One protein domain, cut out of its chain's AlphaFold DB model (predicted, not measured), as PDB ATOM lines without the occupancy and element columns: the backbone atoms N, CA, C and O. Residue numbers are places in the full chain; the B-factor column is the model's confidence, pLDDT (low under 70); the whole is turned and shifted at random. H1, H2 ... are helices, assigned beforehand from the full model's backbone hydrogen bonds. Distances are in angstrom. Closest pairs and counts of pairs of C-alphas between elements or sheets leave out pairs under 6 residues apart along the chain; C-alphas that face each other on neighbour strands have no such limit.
ATOM      1  N   LEU A 443      64.268 -52.956  20.920       94.62
ATOM      2  CA  LEU A 443      62.970 -52.522  20.377       94.62
ATOM      3  C   LEU A 443      62.299 -51.507  21.314       94.62
ATOM      4  O   LEU A 443      61.909 -50.417  20.894       94.62
ATOM      5  N   LEU A 444      62.224 -51.839  22.607       95.19
ATOM      6  CA  LEU A 444      61.612 -50.981  23.622       95.19
ATOM      7  C   LEU A 444      62.413 -49.697  23.871       95.19
ATOM      8  O   LEU A 444      61.816 -48.652  24.129       95.19
ATOM      9  N   ALA A 445      63.745 -49.741  23.821       95.88
ATOM     10  CA  ALA A 445      64.584 -48.556  23.992       95.88
ATOM     11  C   ALA A 445      64.381 -47.551  22.848       95.88
ATOM     12  O   ALA A 445      64.149 -46.369  23.102       95.88
ATOM     13  N   LEU A 446      64.374 -48.026  21.600       96.25
ATOM     14  CA  LEU A 446      64.106 -47.196  20.426       96.25
ATOM     15  C   LEU A 446      62.679 -46.634  20.427       96.25
ATOM     16  O   LEU A 446      62.489 -45.438  20.208       96.25
ATOM     17  N   ALA A 447      61.685 -47.452  20.781       95.19
ATOM     18  CA  ALA A 447      60.307 -46.991  20.920       95.19
ATOM     19  C   ALA A 447      60.147 -45.917  22.020       95.19
ATOM     20  O   ALA A 447      59.372 -44.977  21.852       95.19
ATOM     21  N   LYS A 448      60.912 -45.985  23.124       95.12
ATOM     22  CA  LYS A 448      60.942 -44.928  24.161       95.12
ATOM     23  C   LYS A 448      61.533 -43.612  23.649       95.12
ATOM     24  O   LYS A 448      61.032 -42.544  24.014       95.12
ATOM     25  N   ILE A 449      62.586 -43.680  22.833       94.06
ATOM     26  CA  ILE A 449      63.190 -42.494  22.211       94.06
ATOM     27  C   ILE A 449      62.162 -41.826  21.298       94.06
ATOM     28  O   ILE A 449      61.880 -40.636  21.456       94.06
ATOM     29  N   ARG A 460      52.734 -29.598  21.941       92.06
ATOM     30  CA  ARG A 460      52.678 -28.345  21.176       92.06
ATOM     31  C   ARG A 460      51.367 -28.195  20.412       92.06
ATOM     32  O   ARG A 460      50.850 -27.088  20.331       92.06
ATOM     33  N   ASN A 461      50.864 -29.289  19.847       92.62
ATOM     34  CA  ASN A 461      49.736 -29.274  18.921       92.62
ATOM     35  C   ASN A 461      48.400 -29.631  19.592       92.62
ATOM     36  O   ASN A 461      47.378 -29.066  19.223       92.62
ATOM     37  N   PHE A 462      48.406 -30.526  20.586       93.44
ATOM     38  CA  PHE A 462      47.191 -31.095  21.190       93.44
ATOM     39  C   PHE A 462      46.935 -30.635  22.630       93.44
ATOM     40  O   PHE A 462      45.909 -30.985  23.201       93.44
ATOM     41  N   GLN A 463      47.866 -29.897  23.252       89.06
ATOM     42  CA  GLN A 463      47.807 -29.519  24.679       89.06
ATOM     43  C   GLN A 463      47.694 -30.722  25.645       89.06
ATOM     44  O   GLN A 463      47.386 -30.562  26.823       89.06
ATOM     45  N   ASP A 464      47.997 -31.924  25.153       90.06
ATOM     46  CA  ASP A 464      48.046 -33.185  25.887       90.06
ATOM     47  C   ASP A 464      49.220 -34.003  25.331       90.06
ATOM     48  O   ASP A 464      49.362 -34.191  24.120       90.06
ATOM     49  N   GLU A 465      50.085 -34.496  26.215       90.81
ATOM     50  CA  GLU A 465      51.257 -35.289  25.841       90.81
ATOM     51  C   GLU A 465      50.899 -36.635  25.190       90.81
ATOM     52  O   GLU A 465      51.722 -37.198  24.471       90.81
ATOM     53  N   LYS A 466      49.701 -37.176  25.449       92.06
ATOM     54  CA  LYS A 466      49.352 -38.568  25.132       92.06
ATOM     55  C   LYS A 466      48.521 -38.748  23.864       92.06
ATOM     56  O   LYS A 466      48.423 -39.866  23.365       92.06
ATOM     57  N   VAL A 467      47.896 -37.695  23.348       94.81
ATOM     58  CA  VAL A 467      46.931 -37.819  22.241       94.81
ATOM     59  C   VAL A 467      47.595 -38.337  20.965       94.81
ATOM     60  O   VAL A 467      47.125 -39.315  20.385       94.81
ATOM     61  N   LEU A 468      48.735 -37.763  20.568       95.62
ATOM     62  CA  LEU A 468      49.411 -38.170  19.335       95.62
ATOM     63  C   LEU A 468      49.997 -39.588  19.424       95.62
ATOM     64  O   LEU A 468      49.939 -40.335  18.452       95.62
ATOM     65  N   GLU A 469      50.523 -39.993  20.589       95.19
ATOM     66  CA  GLU A 469      51.021 -41.366  20.766       95.19
ATOM     67  C   GLU A 469      49.888 -42.404  20.678       95.19
ATOM     68  O   GLU A 469      50.097 -43.480  20.115       95.19
ATOM     69  N   LYS A 470      48.672 -42.081  21.152       94.94
ATOM     70  CA  LYS A 470      47.492 -42.942  20.969       94.94
ATOM     71  C   LYS A 470      47.080 -43.035  19.499       94.94
ATOM     72  O   LYS A 470      46.876 -44.146  19.022       94.94
ATOM     73  N   LEU A 471      47.004 -41.906  18.783       95.75
ATOM     74  CA  LEU A 471      46.672 -41.881  17.349       95.75
ATOM     75  C   LEU A 471      47.643 -42.751  16.539       95.75
ATOM     76  O   LEU A 471      47.215 -43.616  15.784       95.75
ATOM     77  N   LEU A 472      48.950 -42.592  16.756       94.94
ATOM     78  CA  LEU A 472      49.967 -43.394  16.070       94.94
ATOM     79  C   LEU A 472      49.912 -44.886  16.437       94.94
ATOM     80  O   LEU A 472      50.203 -45.729  15.593       94.94
ATOM     81  N   SER A 473      49.520 -45.224  17.670       94.44
ATOM     82  CA  SER A 473      49.325 -46.623  18.079       94.44
ATOM     83  C   SER A 473      48.100 -47.237  17.394       94.44
ATOM     84  O   SER A 473      48.162 -48.359  16.907       94.44
ATOM     85  N   LEU A 474      46.999 -46.486  17.316       93.19
ATOM     86  CA  LEU A 474      45.766 -46.896  16.643       93.19
ATOM     87  C   LEU A 474      45.942 -47.017  15.121       93.19
ATOM     88  O   LEU A 474      45.348 -47.896  14.503       93.19
ATOM     89  N   ALA A 475      46.823 -46.207  14.524       91.38
ATOM     90  CA  ALA A 475      47.175 -46.290  13.107       91.38
ATOM     91  C   ALA A 475      47.731 -47.667  12.694       91.38
ATOM     92  O   ALA A 475      47.642 -48.027  11.522       91.38
ATOM     93  N   LEU A 476      48.271 -48.460  13.631       89.38
ATOM     94  CA  LEU A 476      48.786 -49.808  13.355       89.38
ATOM     95  C   LEU A 476      47.697 -50.787  12.884       89.38
ATOM     96  O   LEU A 476      47.999 -51.739  12.167       89.38
ATOM     97  N   PHE A 477      46.440 -50.523  13.245       87.56
ATOM     98  CA  PHE A 477      45.275 -51.334  12.880       87.56
ATOM     99  C   PHE A 477      44.573 -50.836  11.612       87.56
ATOM    100  O   PHE A 477      43.411 -51.150  11.374       87.56
ATOM    101  N   THR A 478      45.294 -50.071  10.789       83.12
ATOM    102  CA  THR A 478      44.865 -49.639   9.454       83.12
ATOM    103  C   THR A 478      45.955 -49.934   8.424       83.12
ATOM    104  O   THR A 478      47.146 -49.974   8.754       83.12
ATOM    105  N   ASP A 479      45.574 -50.118   7.161       75.00
ATOM    106  CA  ASP A 479      46.540 -50.418   6.097       75.00
ATOM    107  C   ASP A 479      47.469 -49.234   5.821       75.00
ATOM    108  O   ASP A 479      48.682 -49.404   5.737       75.00
ATOM    109  N   ASN A 480      46.905 -48.023   5.767       75.56
ATOM    110  CA  ASN A 480      47.609 -46.815   5.343       75.56
ATOM    111  C   ASN A 480      47.718 -45.740   6.436       75.56
ATOM    112  O   ASN A 480      48.182 -44.640   6.150       75.56
ATOM    113  N   GLY A 481      47.344 -46.027   7.680       85.31
ATOM    114  CA  GLY A 481      47.233 -45.019   8.734       85.31
ATOM    115  C   GLY A 481      45.813 -44.456   8.870       85.31
ATOM    116  O   GLY A 481      44.891 -44.855   8.159       85.31
ATOM    117  N   LEU A 482      45.627 -43.537   9.819       90.38
ATOM    118  CA  LEU A 482      44.306 -43.008  10.167       90.38
ATOM    119  C   LEU A 482      43.910 -41.889   9.207       90.38
ATOM    120  O   LEU A 482      44.569 -40.852   9.192       90.38
ATOM    121  N   ASN A 483      42.822 -42.064   8.457       89.31
ATOM    122  CA  ASN A 483      42.297 -41.013   7.584       89.31
ATOM    123  C   ASN A 483      41.525 -39.923   8.354       89.31
ATOM    124  O   ASN A 483      41.175 -40.101   9.524       89.31
ATOM    125  N   ASP A 484      41.221 -38.812   7.676       91.31
ATOM    126  CA  ASP A 484      40.496 -37.656   8.234       91.31
ATOM    127  C   ASP A 484      39.231 -38.055   9.007       91.31
ATOM    128  O   ASP A 484      38.997 -37.587  10.123       91.31
ATOM    129  N   ARG A 485      38.432 -38.963   8.428       90.12
ATOM    130  CA  ARG A 485      37.181 -39.447   9.023       90.12
ATOM    131  C   ARG A 485      37.432 -40.232  10.307       90.12
ATOM    132  O   ARG A 485      36.766 -39.990  11.304       90.12
ATOM    133  N   THR A 486      38.409 -41.134  10.293       91.56
ATOM    134  CA  THR A 486      38.756 -41.951  11.462       91.56
ATOM    135  C   THR A 486      39.273 -41.074  12.600       91.56
ATOM    136  O   THR A 486      38.898 -41.277  13.751       91.56
ATOM    137  N   ILE A 487      40.105 -40.073  12.296       94.75
ATOM    138  CA  ILE A 487      40.617 -39.128  13.299       94.75
ATOM    139  C   ILE A 487      39.472 -38.305  13.892       94.75
ATOM    140  O   ILE A 487      39.394 -38.178  15.113       94.75
ATOM    141  N   PHE A 488      38.572 -37.788  13.050       94.69
ATOM    142  CA  PHE A 488      37.384 -37.071  13.505       94.69
ATOM    143  C   PHE A 488      36.538 -37.939  14.448       94.69
ATOM    144  O   PHE A 488      36.270 -37.532  15.578       94.69
ATOM    145  N   ASP A 489      36.203 -39.163  14.028       92.31
ATOM    146  CA  ASP A 489      35.404 -40.096  14.824       92.31
ATOM    147  C   ASP A 489      36.093 -40.396  16.167       92.31
ATOM    148  O   ASP A 489      35.464 -40.316  17.219       92.31
ATOM    149  N   LEU A 490      37.402 -40.665  16.182       94.19
ATOM    150  CA  LEU A 490      38.147 -40.907  17.425       94.19
ATOM    151  C   LEU A 490      38.058 -39.737  18.419       94.19
ATOM    152  O   LEU A 490      37.989 -39.971  19.628       94.19
ATOM    153  N   GLY A 491      38.039 -38.491  17.938       94.62
ATOM    154  CA  GLY A 491      37.841 -37.321  18.794       94.62
ATOM    155  C   GLY A 491      36.431 -37.254  19.381       94.62
ATOM    156  O   GLY A 491      36.288 -37.035  20.582       94.62
ATOM    157  N   GLU A 492      35.403 -37.548  18.584       94.38
ATOM    158  CA  GLU A 492      34.010 -37.619  19.058       94.38
ATOM    159  C   GLU A 492      33.788 -38.751  20.080       94.38
ATOM    160  O   GLU A 492      32.957 -38.630  20.979       94.38
ATOM    161  N   TYR A 493      34.581 -39.825  20.002       91.38
ATOM    162  CA  TYR A 493      34.597 -40.925  20.975       91.38
ATOM    163  C   TYR A 493      35.621 -40.733  22.110       91.38
ATOM    164  O   TYR A 493      36.012 -41.692  22.780       91.38
ATOM    165  N   GLY A 494      36.053 -39.494  22.362       91.69
ATOM    166  CA  GLY A 494      36.769 -39.129  23.585       91.69
ATOM    167  C   GLY A 494      38.218 -39.611  23.658       91.69
ATOM    168  O   GLY A 494      38.744 -39.798  24.757       91.69
ATOM    169  N   LEU A 495      38.899 -39.805  22.519       92.69
ATOM    170  CA  LEU A 495      40.340 -40.106  22.511       92.69
ATOM    171  C   LEU A 495      41.152 -39.042  23.277       92.69
ATOM    172  O   LEU A 495      42.123 -39.367  23.982       92.69
ATOM    173  N   SER A 496      40.720 -37.783  23.142       92.12
ATOM    174  CA  SER A 496      41.172 -36.630  23.913       92.12
ATOM    175  C   SER A 496      40.079 -36.180  24.881       92.12
ATOM    176  O   SER A 496      38.907 -36.114  24.526       92.12
ATOM    177  N   SER A 497      40.476 -35.815  26.100       88.94
ATOM    178  CA  SER A 497      39.563 -35.218  27.085       88.94
ATOM    179  C   SER A 497      39.319 -33.721  26.859       88.94
ATOM    180  O   SER A 497      38.448 -33.138  27.501       88.94
ATOM    181  N   SER A 498      40.102 -33.091  25.979       89.06
ATOM    182  CA  SER A 498      40.154 -31.636  25.799       89.06
ATOM    183  C   SER A 498      39.800 -31.162  24.390       89.06
ATOM    184  O   SER A 498      39.656 -29.959  24.200       89.06
ATOM    185  N   MET A 499      39.671 -32.076  23.422       93.69
ATOM    186  CA  MET A 499      39.444 -31.755  22.011       93.69
ATOM    187  C   MET A 499      38.297 -32.584  21.444       93.69
ATOM    188  O   MET A 499      38.244 -33.791  21.682       93.69
ATOM    189  N   ASN A 500      37.425 -31.945  20.665       95.19
ATOM    190  CA  ASN A 500      36.437 -32.638  19.829       95.19
ATOM    191  C   ASN A 500      37.070 -33.176  18.526       95.19
ATOM    192  O   ASN A 500      38.260 -32.974  18.273       95.19
ATOM    193  N   GLY A 501      36.288 -33.860  17.686       94.12
ATOM    194  CA  GLY A 501      36.754 -34.464  16.436       94.12
ATOM    195  C   GLY A 501      37.387 -33.478  15.455       94.12
ATOM    196  O   GLY A 501      38.424 -33.781  14.862       94.12
ATOM    197  N   LEU A 502      36.812 -32.281  15.307       96.19
ATOM    198  CA  LEU A 502      37.340 -31.261  14.399       96.19
ATOM    199  C   LEU A 502      38.666 -30.688  14.913       96.19
ATOM    200  O   LEU A 502      39.637 -30.617  14.164       96.19
ATOM    201  N   GLU A 503      38.727 -30.337  16.198       96.31
ATOM    202  CA  GLU A 503      39.945 -29.821  16.838       96.31
ATOM    203  C   GLU A 503      41.078 -30.854  16.795       96.31
ATOM    204  O   GLU A 503      42.230 -30.514  16.514       96.31
ATOM    205  N   LEU A 504      40.750 -32.131  17.022       96.38
ATOM    206  CA  LEU A 504      41.700 -33.234  16.945       96.38
ATOM    207  C   LEU A 504      42.268 -33.394  15.526       96.38
ATOM    208  O   LEU A 504      43.476 -33.597  15.358       96.38
ATOM    209  N   LEU A 505      41.414 -33.285  14.506       96.00
ATOM    210  CA  LEU A 505      41.804 -33.356  13.099       96.00
ATOM    211  C   LEU A 505      42.711 -32.180  12.701       96.00
ATOM    212  O   LEU A 505      43.778 -32.397  12.123       96.00
ATOM    213  N   GLU A 506      42.341 -30.950  13.056       95.56
ATOM    214  CA  GLU A 506      43.138 -29.747  12.777       95.56
ATOM    215  C   GLU A 506      44.510 -29.790  13.476       95.56
ATOM    216  O   GLU A 506      45.544 -29.482  12.872       95.56
ATOM    217  N   ALA A 507      44.550 -30.236  14.737       95.38
ATOM    218  CA  ALA A 507      45.800 -30.422  15.470       95.38
ATOM    219  C   ALA A 507      46.702 -31.472  14.797       95.38
ATOM    220  O   ALA A 507      47.913 -31.256  14.670       95.38
ATOM    221  N   SER A 508      46.111 -32.567  14.307       95.31
ATOM    222  CA  SER A 508      46.811 -33.656  13.611       95.31
ATOM    223  C   SER A 508      47.491 -33.198  12.322       95.31
ATOM    224  O   SER A 508      48.642 -33.571  12.080       95.31
ATOM    225  N   GLN A 509      46.834 -32.325  11.550       94.19
ATOM    226  CA  GLN A 509      47.366 -31.733  10.312       94.19
ATOM    227  C   GLN A 509      48.652 -30.930  10.510       94.19
ATOM    228  O   GLN A 509      49.446 -30.767   9.583       94.19
ATOM    229  N   SER A 510      48.869 -30.434  11.725       91.12
ATOM    230  CA  SER A 510      50.012 -29.594  12.077       91.12
ATOM    231  C   SER A 510      51.207 -30.394  12.616       91.12
ATOM    232  O   SER A 510      52.152 -29.809  13.151       91.12
ATOM    233  N   THR A 511      51.171 -31.726  12.514       90.94
ATOM    234  CA  THR A 511      52.237 -32.626  12.974       90.94
ATOM    235  C   THR A 511      53.089 -33.138  11.806       90.94
ATOM    236  O   THR A 511      52.585 -33.266  10.689       90.94
ATOM    237  N   PRO A 512      54.357 -33.528  12.037       87.88
ATOM    238  CA  PRO A 512      55.188 -34.149  10.998       87.88
ATOM    239  C   PRO A 512      54.735 -35.570  10.615       87.88
ATOM    240  O   PRO A 512      55.317 -36.178   9.716       87.88
ATOM    241  N   PHE A 513      53.724 -36.108  11.305       90.62
ATOM    242  CA  PHE A 513      53.111 -37.406  11.026       90.62
ATOM    243  C   PHE A 513      51.904 -37.288  10.090       90.62
ATOM    244  O   PHE A 513      51.334 -38.308   9.705       90.62
ATOM    245  N   TRP A 514      51.511 -36.066   9.720       90.50
ATOM    246  CA  TRP A 514      50.466 -35.841   8.736       90.50
ATOM    247  C   TRP A 514      50.964 -36.120   7.320       90.50
ATOM    248  O   TRP A 514      51.988 -35.586   6.884       90.50
ATOM    249  N   ARG A 515      50.193 -36.900   6.570       86.75
ATOM    250  CA  ARG A 515      50.397 -37.168   5.151       86.75
ATOM    251  C   ARG A 515      49.230 -36.592   4.360       86.75
ATOM    252  O   ARG A 515      48.069 -36.798   4.703       86.75
ATOM    253  N   ARG A 516      49.552 -35.845   3.302       81.81
ATOM    254  CA  ARG A 516      48.560 -35.323   2.354       81.81
ATOM    255  C   ARG A 516      48.170 -36.406   1.356       81.81
ATOM    256  O   ARG A 516      49.012 -37.229   1.016       81.81
ATOM    257  N   ALA A 517      46.931 -36.360   0.888       72.94
ATOM    258  CA  ALA A 517      46.367 -37.323  -0.039       72.94
ATOM    259  C   ALA A 517      47.182 -37.425  -1.338       72.94
ATOM    260  O   ALA A 517      47.708 -36.426  -1.841       72.94
ATOM    261  N   SER A 518      47.239 -38.636  -1.878       65.88
ATOM    262  CA  SER A 518      47.827 -38.988  -3.171       65.88
ATOM    263  C   SER A 518      46.899 -39.972  -3.903       65.88
ATOM    264  O   SER A 518      45.815 -40.290  -3.417       65.88
ATOM    265  N   HIS A 519      47.316 -40.491  -5.061       54.84
ATOM    266  CA  HIS A 519      46.596 -41.572  -5.752       54.84
ATOM    267  C   HIS A 519      46.570 -42.903  -4.967       54.84
ATOM    268  O   HIS A 519      45.793 -43.804  -5.306       54.84
ATOM    269  N   GLU A 520      47.405 -43.034  -3.931       54.22
ATOM    270  CA  GLU A 520      47.583 -44.256  -3.141       54.22
ATOM    271  C   GLU A 520      46.905 -44.206  -1.765       54.22
ATOM    272  O   GLU A 520      46.584 -45.250  -1.196       54.22
ATOM    273  N   PHE A 521      46.704 -43.011  -1.202       65.12
ATOM    274  CA  PHE A 521      46.217 -42.854   0.165       65.12
ATOM    275  C   PHE A 521      45.460 -41.547   0.389       65.12
ATOM    276  O   PHE A 521      45.772 -40.512  -0.202       65.12
ATOM    277  N   ASP A 522      44.518 -41.592   1.330       75.00
ATOM    278  CA  ASP A 522      43.809 -40.416   1.826       75.00
ATOM    279  C   ASP A 522      44.720 -39.516   2.679       75.00
ATOM    280  O   ASP A 522      45.800 -39.910   3.139       75.00
ATOM    281  N   ASN A 523      44.245 -38.293   2.922       83.62
ATOM    282  CA  ASN A 523      44.780 -37.440   3.976       83.62
ATOM    283  C   ASN A 523      44.678 -38.157   5.328       83.62
ATOM    284  O   ASN A 523      43.672 -38.820   5.608       83.62
ATOM    285  N   GLY A 524      45.706 -38.018   6.164       90.38
ATOM    286  CA  GLY A 524      45.674 -38.638   7.478       90.38
ATOM    287  C   GLY A 524      47.003 -38.696   8.218       90.38
ATOM    288  O   GLY A 524      48.031 -38.198   7.758       90.38
ATOM    289  N   ILE A 525      46.983 -39.350   9.376       91.38
ATOM    290  CA  ILE A 525      48.180 -39.695  10.147       91.38
ATOM    291  C   ILE A 525      48.785 -40.982   9.591       91.38
ATOM    292  O   ILE A 525      48.087 -41.978   9.418       91.38
ATOM    293  N   VAL A 526      50.099 -40.980   9.365       87.38
ATOM    294  CA  VAL A 526      50.833 -42.162   8.891       87.38
ATOM    295  C   VAL A 526      50.789 -43.321   9.888       87.38
ATOM    296  O   VAL A 526      50.828 -43.130  11.105       87.38
ATOM    297  N   ARG A 527      50.801 -44.546   9.361       87.62
ATOM    298  CA  ARG A 527      51.141 -45.734  10.142       87.62
ATOM    299  C   ARG A 527      52.655 -45.813  10.343       87.62
ATOM    300  O   ARG A 527      53.430 -45.543   9.428       87.62
ATOM    301  N   LEU A 528      53.067 -46.170  11.557       89.38
ATOM    302  CA  LEU A 528      54.474 -46.369  11.893       89.38
ATOM    303  C   LEU A 528      54.967 -47.707  11.330       89.38
ATOM    304  O   LEU A 528      54.320 -48.736  11.508       89.38
ATOM    305  N   GLU A 529      56.136 -47.688  10.695       86.38
ATOM    306  CA  GLU A 529      56.813 -48.867  10.151       86.38
ATOM    307  C   GLU A 529      58.309 -48.785  10.475       86.38
ATOM    308  O   GLU A 529      58.867 -47.688  10.413       86.38
ATOM    309  N   PRO A 530      58.989 -49.906  10.794       89.62
ATOM    310  CA  PRO A 530      58.516 -51.293  10.652       89.62
ATOM    311  C   PRO A 530      57.601 -51.793  11.786       89.62
ATOM    312  O   PRO A 530      57.736 -51.371  12.935       89.62
ATOM    313  N   ASP A 531      56.723 -52.753  11.469       88.31
ATOM    314  CA  ASP A 531      55.633 -53.217  12.349       88.31
ATOM    315  C   ASP A 531      56.089 -53.646  13.748       88.31
ATOM    316  O   ASP A 531      55.515 -53.199  14.732       88.31
ATOM    317  N   ILE A 532      57.165 -54.430  13.880       90.69
ATOM    318  CA  ILE A 532      57.627 -54.901  15.198       90.69
ATOM    319  C   ILE A 532      58.036 -53.742  16.136       90.69
ATOM    320  O   ILE A 532      57.855 -53.820  17.352       90.69
ATOM    321  N   PHE A 533      58.536 -52.628  15.585       93.50
ATOM    322  CA  PHE A 533      58.845 -51.416  16.353       93.50
ATOM    323  C   PHE A 533      57.589 -50.601  16.647       93.50
ATOM    324  O   PHE A 533      57.472 -50.036  17.734       93.50
ATOM    325  N   ALA A 534      56.642 -50.563  15.708       93.19
ATOM    326  CA  ALA A 534      55.348 -49.923  15.912       93.19
ATOM    327  C   ALA A 534      54.549 -50.655  17.002       93.19
ATOM    328  O   ALA A 534      53.964 -50.018  17.873       93.19
ATOM    329  N   THR A 535      54.635 -51.984  17.044       94.56
ATOM    330  CA  THR A 535      54.088 -52.827  18.107       94.56
ATOM    331  C   THR A 535      54.778 -52.565  19.448       94.56
ATOM    332  O   THR A 535      54.105 -52.429  20.469       94.56
ATOM    333  N   ALA A 536      56.108 -52.408  19.476       94.94
ATOM    334  CA  ALA A 536      56.825 -52.007  20.692       94.94
ATOM    335  C   ALA A 536      56.417 -50.605  21.183       94.94
ATOM    336  O   ALA A 536      56.307 -50.373  22.390       94.94
ATOM    337  N   PHE A 537      56.148 -49.678  20.261       95.69
ATOM    338  CA  PHE A 537      55.606 -48.355  20.565       95.69
ATOM    339  C   PHE A 537      54.190 -48.448  21.146       95.69
ATOM    340  O   PHE A 537      53.948 -47.916  22.231       95.69
ATOM    341  N   LEU A 538      53.297 -49.207  20.503       94.44
ATOM    342  CA  LEU A 538      51.944 -49.489  20.986       94.44
ATOM    343  C   LEU A 538      51.960 -50.099  22.394       94.44
ATOM    344  O   LEU A 538      51.231 -49.636  23.272       94.44
ATOM    345  N   TYR A 539      52.836 -51.079  22.638       93.88
ATOM    346  CA  TYR A 539      52.994 -51.730  23.940       93.88
ATOM    347  C   TYR A 539      53.307 -50.719  25.053       93.88
ATOM    348  O   TYR A 539      52.713 -50.767  26.132       93.88
ATOM    349  N   LEU A 540      54.199 -49.757  24.784       92.12
ATOM    350  CA  LEU A 540      54.574 -48.714  25.743       92.12
ATOM    351  C   LEU A 540      53.484 -47.655  25.959       92.12
ATOM    352  O   LEU A 540      53.446 -47.036  27.030       92.12
ATOM    353  N   VAL A 541      52.667 -47.383  24.941       89.56
ATOM    354  CA  VAL A 541      51.655 -46.317  24.954       89.56
ATOM    355  C   VAL A 541      50.354 -46.790  25.572       89.56
ATOM    356  O   VAL A 541      49.904 -46.198  26.553       89.56
ATOM    357  N   LEU A 542      49.758 -47.836  24.999       80.94
ATOM    358  CA  LEU A 542      48.431 -48.288  25.398       80.94
ATOM    359  C   LEU A 542      48.476 -49.096  26.689       80.94
ATOM    360  O   LEU A 542      47.481 -49.115  27.401       80.94
ATOM    361  N   GLY A 543      49.624 -49.701  27.028       68.62
ATOM    362  CA  GLY A 543      49.797 -50.417  28.288       68.62
ATOM    363  C   GLY A 543      48.651 -51.398  28.507       68.62
ATOM    364  O   GLY A 543      47.857 -51.214  29.428       68.62
ATOM    365  N   LEU A 544      48.569 -52.423  27.649       70.00
ATOM    366  CA  LEU A 544      47.442 -53.364  27.506       70.00
ATOM    367  C   LEU A 544      47.036 -54.109  28.798       70.00
ATOM    368  O   LEU A 544      46.160 -54.960  28.776       70.00
ATOM    369  N   GLN A 545      47.662 -53.826  29.937       65.19
ATOM    370  CA  GLN A 545      47.307 -54.350  31.252       65.19
ATOM    371  C   GLN A 545      46.010 -53.739  31.815       65.19
ATOM    372  O   GLN A 545      45.266 -54.448  32.486       65.19
ATOM    373  N   ASN A 546      45.707 -52.468  31.513       64.38
ATOM    374  CA  ASN A 546      44.486 -51.785  31.967       64.38
ATOM    375  C   ASN A 546      43.501 -51.623  30.803       64.38
ATOM    376  O   ASN A 546      43.389 -50.550  30.212       64.38
ATOM    377  N   ARG A 547      42.808 -52.713  30.462       71.62
ATOM    378  CA  ARG A 547      41.764 -52.738  29.428       71.62
ATOM    379  C   ARG A 547      40.581 -51.866  29.873       71.62
ATOM    380  O   ARG A 547      39.935 -52.207  30.861       71.62
ATOM    381  N   SER A 548      40.321 -50.755  29.181       77.44
ATOM    382  CA  SER A 548      39.114 -49.939  29.374       77.44
ATOM    383  C   SER A 548      38.162 -50.100  28.193       77.44
ATOM    384  O   SER A 548      38.601 -50.332  27.064       77.44
ATOM    385  N   ASP A 549      36.865 -49.932  28.449       80.25
ATOM    386  CA  ASP A 549      35.829 -49.957  27.409       80.25
ATOM    387  C   ASP A 549      36.099 -48.900  26.322       80.25
ATOM    388  O   ASP A 549      35.871 -49.139  25.139       80.25
ATOM    389  N   GLU A 550      36.688 -47.762  26.702       86.88
ATOM    390  CA  GLU A 550      37.103 -46.691  25.786       86.88
ATOM    391  C   GLU A 550      38.113 -47.191  24.746       86.88
ATOM    392  O   GLU A 550      38.022 -46.837  23.574       86.88
ATOM    393  N   MET A 551      39.055 -48.050  25.148       88.38
ATOM    394  CA  MET A 551      40.066 -48.583  24.236       88.38
ATOM    395  C   MET A 551      39.445 -49.544  23.216       88.38
ATOM    396  O   MET A 551      39.831 -49.511  22.048       88.38
ATOM    397  N   SER A 552      38.453 -50.343  23.626       88.56
ATOM    398  CA  SER A 552      37.652 -51.153  22.698       88.56
ATOM    399  C   SER A 552      36.876 -50.269  21.720       88.56
ATOM    400  O   SER A 552      36.849 -50.555  20.526       88.56
ATOM    401  N   VAL A 553      36.308 -49.152  22.183       88.88
ATOM    402  CA  VAL A 553      35.630 -48.193  21.297       88.88
ATOM    403  C   VAL A 553      36.605 -47.586  20.291       88.88
ATOM    404  O   VAL A 553      36.315 -47.585  19.097       88.88
ATOM    405  N   TRP A 554      37.776 -47.118  20.725       90.94
ATOM    406  CA  TRP A 554      38.761 -46.527  19.816       90.94
ATOM    407  C   TRP A 554      39.266 -47.528  18.779       90.94
ATOM    408  O   TRP A 554      39.307 -47.196  17.597       90.94
ATOM    409  N   LEU A 555      39.594 -48.756  19.191       89.38
ATOM    410  CA  LEU A 555      40.050 -49.801  18.275       89.38
ATOM    411  C   LEU A 555      38.957 -50.203  17.271       89.38
ATOM    412  O   LEU A 555      39.240 -50.408  16.097       89.38
ATOM    413  N   ALA A 556      37.689 -50.239  17.687       87.69
ATOM    414  CA  ALA A 556      36.576 -50.485  16.770       87.69
ATOM    415  C   ALA A 556      36.437 -49.399  15.691       87.69
ATOM    416  O   ALA A 556      36.055 -49.702  14.563       87.69
ATOM    417  N   ARG A 557      36.769 -48.140  16.007       87.56
ATOM    418  CA  ARG A 557      36.699 -47.024  15.048       87.56
ATOM    419  C   ARG A 557      37.833 -47.029  14.028       87.56
ATOM    420  O   ARG A 557      37.669 -46.437  12.968       87.56
ATOM    421  N   THR A 558      38.938 -47.729  14.285       86.44
ATOM    422  CA  THR A 558      40.013 -47.886  13.290       86.44
ATOM    423  C   THR A 558      39.707 -48.948  12.240       86.44
ATOM    424  O   THR A 558      40.594 -49.264  11.461       86.44
ATOM    425  N   SER A 559      38.504 -49.523  12.218       76.38
ATOM    426  CA  SER A 559      38.069 -50.481  11.200       76.38
ATOM    427  C   SER A 559      37.130 -49.769  10.218       76.38
ATOM    428  O   SER A 559      35.923 -49.733  10.452       76.38
ATOM    429  N   PRO A 560      37.634 -49.113   9.150       56.12
ATOM    430  CA  PRO A 560      36.794 -48.216   8.368       56.12
ATOM    431  C   PRO A 560      35.971 -48.977   7.322       56.12
ATOM    432  O   PRO A 560      34.946 -48.462   6.899       56.12
ATOM    433  N   ASN A 561      36.401 -50.181   6.918       53.38
ATOM    434  CA  ASN A 561      35.740 -51.055   5.946       53.38
ATOM    435  C   ASN A 561      36.127 -52.512   6.250       53.38
ATOM    436  O   ASN A 561      37.316 -52.833   6.284       53.38
ATOM    437  N   PHE A 562      35.153 -53.396   6.473       50.41
ATOM    438  CA  PHE A 562      35.434 -54.815   6.689       50.41
ATOM    439  C   PHE A 562      35.951 -55.456   5.402       50.41
ATOM    440  O   PHE A 562      35.241 -55.562   4.406       50.41
ATOM    441  N   GLY A 563      37.202 -55.887   5.470       47.94
ATOM    442  CA  GLY A 563      37.859 -56.803   4.553       47.94
ATOM    443  C   GLY A 563      38.918 -57.587   5.327       47.94
ATOM    444  O   GLY A 563      39.174 -57.301   6.501       47.94
ATOM    445  N   ILE A 564      39.552 -58.553   4.658       52.03
ATOM    446  CA  ILE A 564      40.599 -59.453   5.186       52.03
ATOM    447  C   ILE A 564      41.685 -58.701   6.005       52.03
ATOM    448  O   ILE A 564      42.250 -59.258   6.946       52.03
ATOM    449  N   GLY A 565      41.918 -57.410   5.721       66.44
ATOM    450  CA  GLY A 565      42.943 -56.564   6.343       66.44
ATOM    451  C   GLY A 565      42.869 -56.411   7.870       66.44
ATOM    452  O   GLY A 565      43.886 -56.594   8.532       66.44
ATOM    453  N   PHE A 566      41.712 -56.122   8.483       77.81
ATOM    454  CA  PHE A 566      41.683 -55.795   9.926       77.81
ATOM    455  C   PHE A 566      42.069 -56.986  10.822       77.81
ATOM    456  O   PHE A 566      42.889 -56.837  11.730       77.81
ATOM    457  N   ASN A 567      41.534 -58.181  10.541       78.38
ATOM    458  CA  ASN A 567      41.885 -59.397  11.283       78.38
ATOM    459  C   ASN A 567      43.366 -59.752  11.094       78.38
ATOM    460  O   ASN A 567      44.042 -60.062  12.071       78.38
ATOM    461  N   ALA A 568      43.902 -59.608   9.877       75.88
ATOM    462  CA  ALA A 568      45.324 -59.820   9.613       75.88
ATOM    463  C   ALA A 568      46.219 -58.842  10.402       75.88
ATOM    464  O   ALA A 568      47.243 -59.239  10.969       75.88
ATOM    465  N   LEU A 569      45.817 -57.567  10.501       82.06
ATOM    466  CA  LEU A 569      46.522 -56.559  11.299       82.06
ATOM    467  C   LEU A 569      46.486 -56.894  12.797       82.06
ATOM    468  O   LEU A 569      47.515 -56.743  13.467       82.06
ATOM    469  N   LEU A 570      45.355 -57.390  13.321       86.88
ATOM    470  CA  LEU A 570      45.272 -57.907  14.692       86.88
ATOM    471  C   LEU A 570      46.221 -59.096  14.886       86.88
ATOM    472  O   LEU A 570      47.044 -59.051  15.803       86.88
ATOM    473  N   SER A 571      46.177 -60.107  14.008       84.00
ATOM    474  CA  SER A 571      46.985 -61.337  14.125       84.00
ATOM    475  C   SER A 571      48.465 -61.008  14.165       84.00
ATOM    476  O   SER A 571      49.189 -61.447  15.061       84.00
ATOM    477  N   ARG A 572      48.911 -60.142  13.252       82.94
ATOM    478  CA  ARG A 572      50.302 -59.695  13.199       82.94
ATOM    479  C   ARG A 572      50.701 -58.920  14.450       82.94
ATOM    480  O   ARG A 572      51.756 -59.191  15.020       82.94
ATOM    481  N   THR A 573      49.873 -57.970  14.884       90.38
ATOM    482  CA  THR A 573      50.170 -57.164  16.076       90.38
ATOM    483  C   THR A 573      50.237 -58.049  17.321       90.38
ATOM    484  O   THR A 573      51.132 -57.882  18.143       90.38
ATOM    485  N   SER A 574      49.352 -59.041  17.442       90.38
ATOM    486  CA  SER A 574      49.355 -59.993  18.556       90.38
ATOM    487  C   SER A 574      50.565 -60.924  18.533       90.38
ATOM    488  O   SER A 574      51.152 -61.193  19.584       90.38
ATOM    489  N   PHE A 575      50.994 -61.372  17.350       88.75
ATOM    490  CA  PHE A 575      52.222 -62.150  17.186       88.75
ATOM    491  C   PHE A 575      53.458 -61.355  17.640       88.75
ATOM    492  O   PHE A 575      54.230 -61.824  18.480       88.75
ATOM    493  N   ASP A 576      53.604 -60.116  17.159       91.25
ATOM    494  CA  ASP A 576      54.713 -59.232  17.539       91.25
ATOM    495  C   ASP A 576      54.663 -58.871  19.038       91.25
ATOM    496  O   ASP A 576      55.698 -58.844  19.711       91.25
ATOM    497  N   LEU A 577      53.466 -58.653  19.602       92.38
ATOM    498  CA  LEU A 577      53.282 -58.464  21.044       92.38
ATOM    499  C   LEU A 577      53.710 -59.702  21.825       92.38
ATOM    500  O   LEU A 577      54.341 -59.552  22.865       92.38
ATOM    501  N   GLY A 578      53.423 -60.908  21.334       90.62
ATOM    502  CA  GLY A 578      53.817 -62.163  21.976       90.62
ATOM    503  C   GLY A 578      55.332 -62.297  22.145       90.62
ATOM    504  O   GLY A 578      55.796 -62.780  23.180       90.62
ATOM    505  N   TYR A 579      56.110 -61.792  21.178       88.69
ATOM    506  CA  TYR A 579      57.571 -61.721  21.277       88.69
ATOM    507  C   TYR A 579      58.049 -60.767  22.390       88.69
ATOM    508  O   TYR A 579      59.053 -61.031  23.060       88.69
ATOM    509  N   LEU A 580      57.335 -59.658  22.607       90.00
ATOM    510  CA  LEU A 580      57.657 -58.674  23.646       90.00
ATOM    511  C   LEU A 580      57.197 -59.141  25.038       90.00
ATOM    512  O   LEU A 580      57.989 -59.151  25.990       90.00
ATOM    513  N   ASP A 581      55.922 -59.513  25.133       90.88
ATOM    514  CA  ASP A 581      55.179 -59.877  26.335       90.88
ATOM    515  C   ASP A 581      53.924 -60.702  25.969       90.88
ATOM    516  O   ASP A 581      52.916 -60.176  25.492       90.88
ATOM    517  N   ALA A 582      53.953 -62.006  26.258       90.62
ATOM    518  CA  ALA A 582      52.842 -62.919  25.986       90.62
ATOM    519  C   ALA A 582      51.515 -62.497  26.649       90.62
ATOM    520  O   ALA A 582      50.449 -62.755  26.094       90.62
ATOM    521  N   ASN A 583      51.548 -61.822  27.806       90.25
ATOM    522  CA  ASN A 583      50.318 -61.337  28.437       90.25
ATOM    523  C   ASN A 583      49.710 -60.167  27.658       90.25
ATOM    524  O   ASN A 583      48.493 -60.032  27.616       90.25
ATOM    525  N   ALA A 584      50.535 -59.332  27.024       90.38
ATOM    526  CA  ALA A 584      50.049 -58.227  26.207       90.38
ATOM    527  C   ALA A 584      49.334 -58.721  24.945       90.38
ATOM    528  O   ALA A 584      48.306 -58.156  24.589       90.38
ATOM    529  N   SER A 585      49.830 -59.803  24.333       91.25
ATOM    530  CA  SER A 585      49.157 -60.495  23.222       91.25
ATOM    531  C   SER A 585      47.749 -60.964  23.626       91.25
ATOM    532  O   SER A 585      46.765 -60.508  23.050       91.25
ATOM    533  N   ARG A 586      47.625 -61.718  24.730       89.62
ATOM    534  CA  ARG A 586      46.309 -62.135  25.271       89.62
ATOM    535  C   ARG A 586      45.404 -60.959  25.636       89.62
ATOM    536  O   ARG A 586      44.183 -61.036  25.556       89.62
ATOM    537  N   ASN A 587      45.985 -59.848  26.081       90.31
ATOM    538  CA  ASN A 587      45.203 -58.667  26.417       90.31
ATOM    539  C   ASN A 587      44.656 -57.953  25.177       90.31
ATOM    540  O   ASN A 587      43.565 -57.397  25.274       90.31
ATOM    541  N   LEU A 588      45.378 -57.963  24.050       91.56
ATOM    542  CA  LEU A 588      44.866 -57.472  22.769       91.56
ATOM    543  C   LEU A 588      43.695 -58.341  22.296       91.56
ATOM    544  O   LEU A 588      42.670 -57.804  21.886       91.56
ATOM    545  N   GLU A 589      43.810 -59.659  22.439       90.12
ATOM    546  CA  GLU A 589      42.737 -60.607  22.128       90.12
ATOM    547  C   GLU A 589      41.484 -60.378  22.973       90.12
ATOM    548  O   GLU A 589      40.395 -60.185  22.431       90.12
ATOM    549  N   ALA A 590      41.641 -60.246  24.290       89.94
ATOM    550  CA  ALA A 590      40.537 -59.880  25.172       89.94
ATOM    551  C   ALA A 590      39.898 -58.529  24.791       89.94
ATOM    552  O   ALA A 590      38.693 -58.337  24.957       89.94
ATOM    553  N   LEU A 591      40.690 -57.581  24.280       90.38
ATOM    554  CA  LEU A 591      40.205 -56.271  23.853       90.38
ATOM    555  C   LEU A 591      39.411 -56.353  22.544       90.38
ATOM    556  O   LEU A 591      38.356 -55.723  22.452       90.38
ATOM    557  N   ALA A 592      39.865 -57.170  21.588       89.06
ATOM    558  CA  ALA A 592      39.144 -57.482  20.356       89.06
ATOM    559  C   ALA A 592      37.816 -58.205  20.646       89.06
ATOM    560  O   ALA A 592      36.778 -57.835  20.104       89.06
ATOM    561  N   ILE A 593      37.803 -59.163  21.580       89.19
ATOM    562  CA  ILE A 593      36.568 -59.820  22.044       89.19
ATOM    563  C   ILE A 593      35.626 -58.806  22.716       89.19
ATOM    564  O   ILE A 593      34.420 -58.797  22.460       89.19
ATOM    565  N   SER A 594      36.164 -57.904  23.541       88.44
ATOM    566  CA  SER A 594      35.375 -56.847  24.189       88.44
ATOM    567  C   SER A 594      34.699 -55.914  23.175       88.44
ATOM    568  O   SER A 594      33.556 -55.504  23.396       88.44
ATOM    569  N   MET A 595      35.336 -55.636  22.031       88.25
ATOM    570  CA  MET A 595      34.729 -54.848  20.948       88.25
ATOM    571  C   MET A 595      33.433 -55.474  20.431       88.25
ATOM    572  O   MET A 595      32.460 -54.753  20.228       88.25
ATOM    573  N   LEU A 596      33.381 -56.804  20.288       85.31
ATOM    574  CA  LEU A 596      32.178 -57.513  19.828       85.31
ATOM    575  C   LEU A 596      30.980 -57.318  20.773       85.31
ATOM    576  O   LEU A 596      29.821 -57.388  20.347       85.31
ATOM    577  N   THR A 597      31.264 -57.063  22.053       81.56
ATOM    578  CA  THR A 597      30.258 -56.869  23.102       81.56
ATOM    579  C   THR A 597      29.833 -55.406  23.224       81.56
ATOM    580  O   THR A 597      28.639 -55.120  23.300       81.56
ATOM    581  N   HIS A 598      30.796 -54.482  23.225       82.31
ATOM    582  CA  HIS A 598      30.566 -53.076  23.572       82.31
ATOM    583  C   HIS A 598      30.364 -52.155  22.361       82.31
ATOM    584  O   HIS A 598      29.796 -51.075  22.508       82.31
ATOM    585  N   CYS A 599      30.773 -52.569  21.158       85.12
ATOM    586  CA  CYS A 599      30.713 -51.745  19.952       85.12
ATOM    587  C   CYS A 599      29.675 -52.304  18.971       85.12
ATOM    588  O   CYS A 599      30.017 -52.959  17.991       85.12
ATOM    589  N   GLN A 600      28.389 -52.040  19.224       81.38
ATOM    590  CA  GLN A 600      27.292 -52.637  18.451       81.38
ATOM    591  C   GLN A 600      27.374 -52.347  16.942       81.38
ATOM    592  O   GLN A 600      27.130 -53.256  16.152       81.38
ATOM    593  N   ASP A 601      27.763 -51.133  16.539       78.62
ATOM    594  CA  ASP A 601      27.947 -50.777  15.122       78.62
ATOM    595  C   ASP A 601      29.011 -51.655  14.453       78.62
ATOM    596  O   ASP A 601      28.785 -52.195  13.371       78.62
ATOM    597  N   PHE A 602      30.156 -51.822  15.124       81.62
ATOM    598  CA  PHE A 602      31.264 -52.656  14.658       81.62
ATOM    599  C   PHE A 602      30.809 -54.106  14.516       81.62
ATOM    600  O   PHE A 602      31.013 -54.717  13.473       81.62
ATOM    601  N   THR A 603      30.115 -54.631  15.528       78.19
ATOM    602  CA  THR A 603      29.564 -55.985  15.483       78.19
ATOM    603  C   THR A 603      28.612 -56.145  14.302       78.19
ATOM    604  O   THR A 603      28.783 -57.075  13.527       78.19
ATOM    605  N   ILE A 604      27.649 -55.238  14.102       75.50
ATOM    606  CA  ILE A 604      26.696 -55.313  12.979       75.50
ATOM    607  C   ILE A 604      27.421 -55.317  11.631       75.50
ATOM    608  O   ILE A 604      27.089 -56.117  10.761       75.50
ATOM    609  N   GLN A 605      28.413 -54.447  11.456       72.88
ATOM    610  CA  GLN A 605      29.177 -54.375  10.214       72.88
ATOM    611  C   GLN A 605      29.998 -55.653   9.966       72.88
ATOM    612  O   GLN A 605      30.012 -56.153   8.844       72.88
ATOM    613  N   LEU A 606      30.600 -56.233  11.009       74.19
ATOM    614  CA  LEU A 606      31.318 -57.505  10.917       74.19
ATOM    615  C   LEU A 606      30.361 -58.655  10.564       74.19
ATOM    616  O   LEU A 606      30.652 -59.470   9.695       74.19
ATOM    617  N   LEU A 607      29.171 -58.679  11.175       71.12
ATOM    618  CA  LEU A 607      28.116 -59.634  10.829       71.12
ATOM    619  C   LEU A 607      27.607 -59.455   9.389       71.12
ATOM    620  O   LEU A 607      27.232 -60.434   8.761       71.12
ATOM    621  N   ALA A 608      27.600 -58.243   8.838       64.75
ATOM    622  CA  ALA A 608      27.218 -58.024   7.443       64.75
ATOM    623  C   ALA A 608      28.284 -58.529   6.446       64.75
ATOM    624  O   ALA A 608      27.957 -58.843   5.305       64.75
ATOM    625  N   ALA A 609      29.545 -58.649   6.880       61.56
ATOM    626  CA  ALA A 609      30.675 -59.120   6.076       61.56
ATOM    627  C   ALA A 609      30.897 -60.651   6.126       61.56
ATOM    628  O   ALA A 609      31.928 -61.131   5.657       61.56
ATOM    629  N   ARG A 610      29.931 -61.425   6.655       57.81
ATOM    630  CA  ARG A 610      29.975 -62.886   6.922       57.81
ATOM    631  C   ARG A 610      30.507 -63.788   5.799       57.81
ATOM    632  O   ARG A 610      30.941 -64.896   6.088       57.81
TER     633      ARG A 610
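This is residues 443 to 449 and 460 to 610 of the 777 residues of the protein "Putative ATPase" of Leisingera aquaemixtae (UniProt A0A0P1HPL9). H2 lies near the middle of a rounded body of helices, between a floor made by the long hairpin of H7 and H8 and the crossed pair H3 and H4 on the far side. H5 and H6 pack on that floor, H1 packs on H5 at one end, and H9 turns off the end of H8 as a corner. The printed part has 158 residues with nine named helices, H1 to H9 in order, and no named strand; it is all helix, compact, with a radius of gyration of the C-alphas of 14.8 A and spans of 41 by 35 by 33 A.

Start at H1, residues 443 to 449, which touches H5, residues 531 to 542; their closest C-alphas, Ala 447 and Phe 537, are 4.9 A apart. Past the cut, H2, residues 467 to 477, touches H5 too, with the C-alphas of Ser 473 and Leu 538 closest at 4.9 A. H3, residues 484 to 492, touches H4, residues 501 to 509, at a steep tilt of 49 degrees, closest at C-alphas 491 and 501, 3.9 A. H7, residues 564 to 580, and H8, residues 582 to 598, form a helical hairpin at 33 degrees, a shallow tilt only just short of steep; C-alphas 574 and 585 are closest at 4.7 A. Residues 591 to 598 of H8 touch H6, residues 549 to 557, about perpendicular at 80 degrees, closest at C-alphas 595 and 552, 5.0 A. H8 and H9, residues 600 to 608, touch only at the corner, closest at C-alphas 596 and 603, 5.3 A. Each O i to N i+4 pair is within hydrogen-bond range except in H2, 5 of 7, and H8, 11 of 13.

Find C-alpha 443 at (62.970, -52.522, 20.377), where H1 begins. H7 runs 25.1 A from C-alpha 564 at (40.599, -59.453, 5.186), and H8 runs 24.5 A. H9 ends at C-alpha 608, (27.218, -58.024, 7.443).

The C-alphas farthest apart, Arg 460 and Arg 610, are 43.7 A apart. Residues 450 to 459 are not printed, and C-alphas 449 and 460 are 17.7 A apart across that cut. The link from H4 to H5, residues 510 to 530, is long. Look for pLDDT under 70 at residues 518 to 521, 543, 545 to 546, 560 to 565 and 608 to 610.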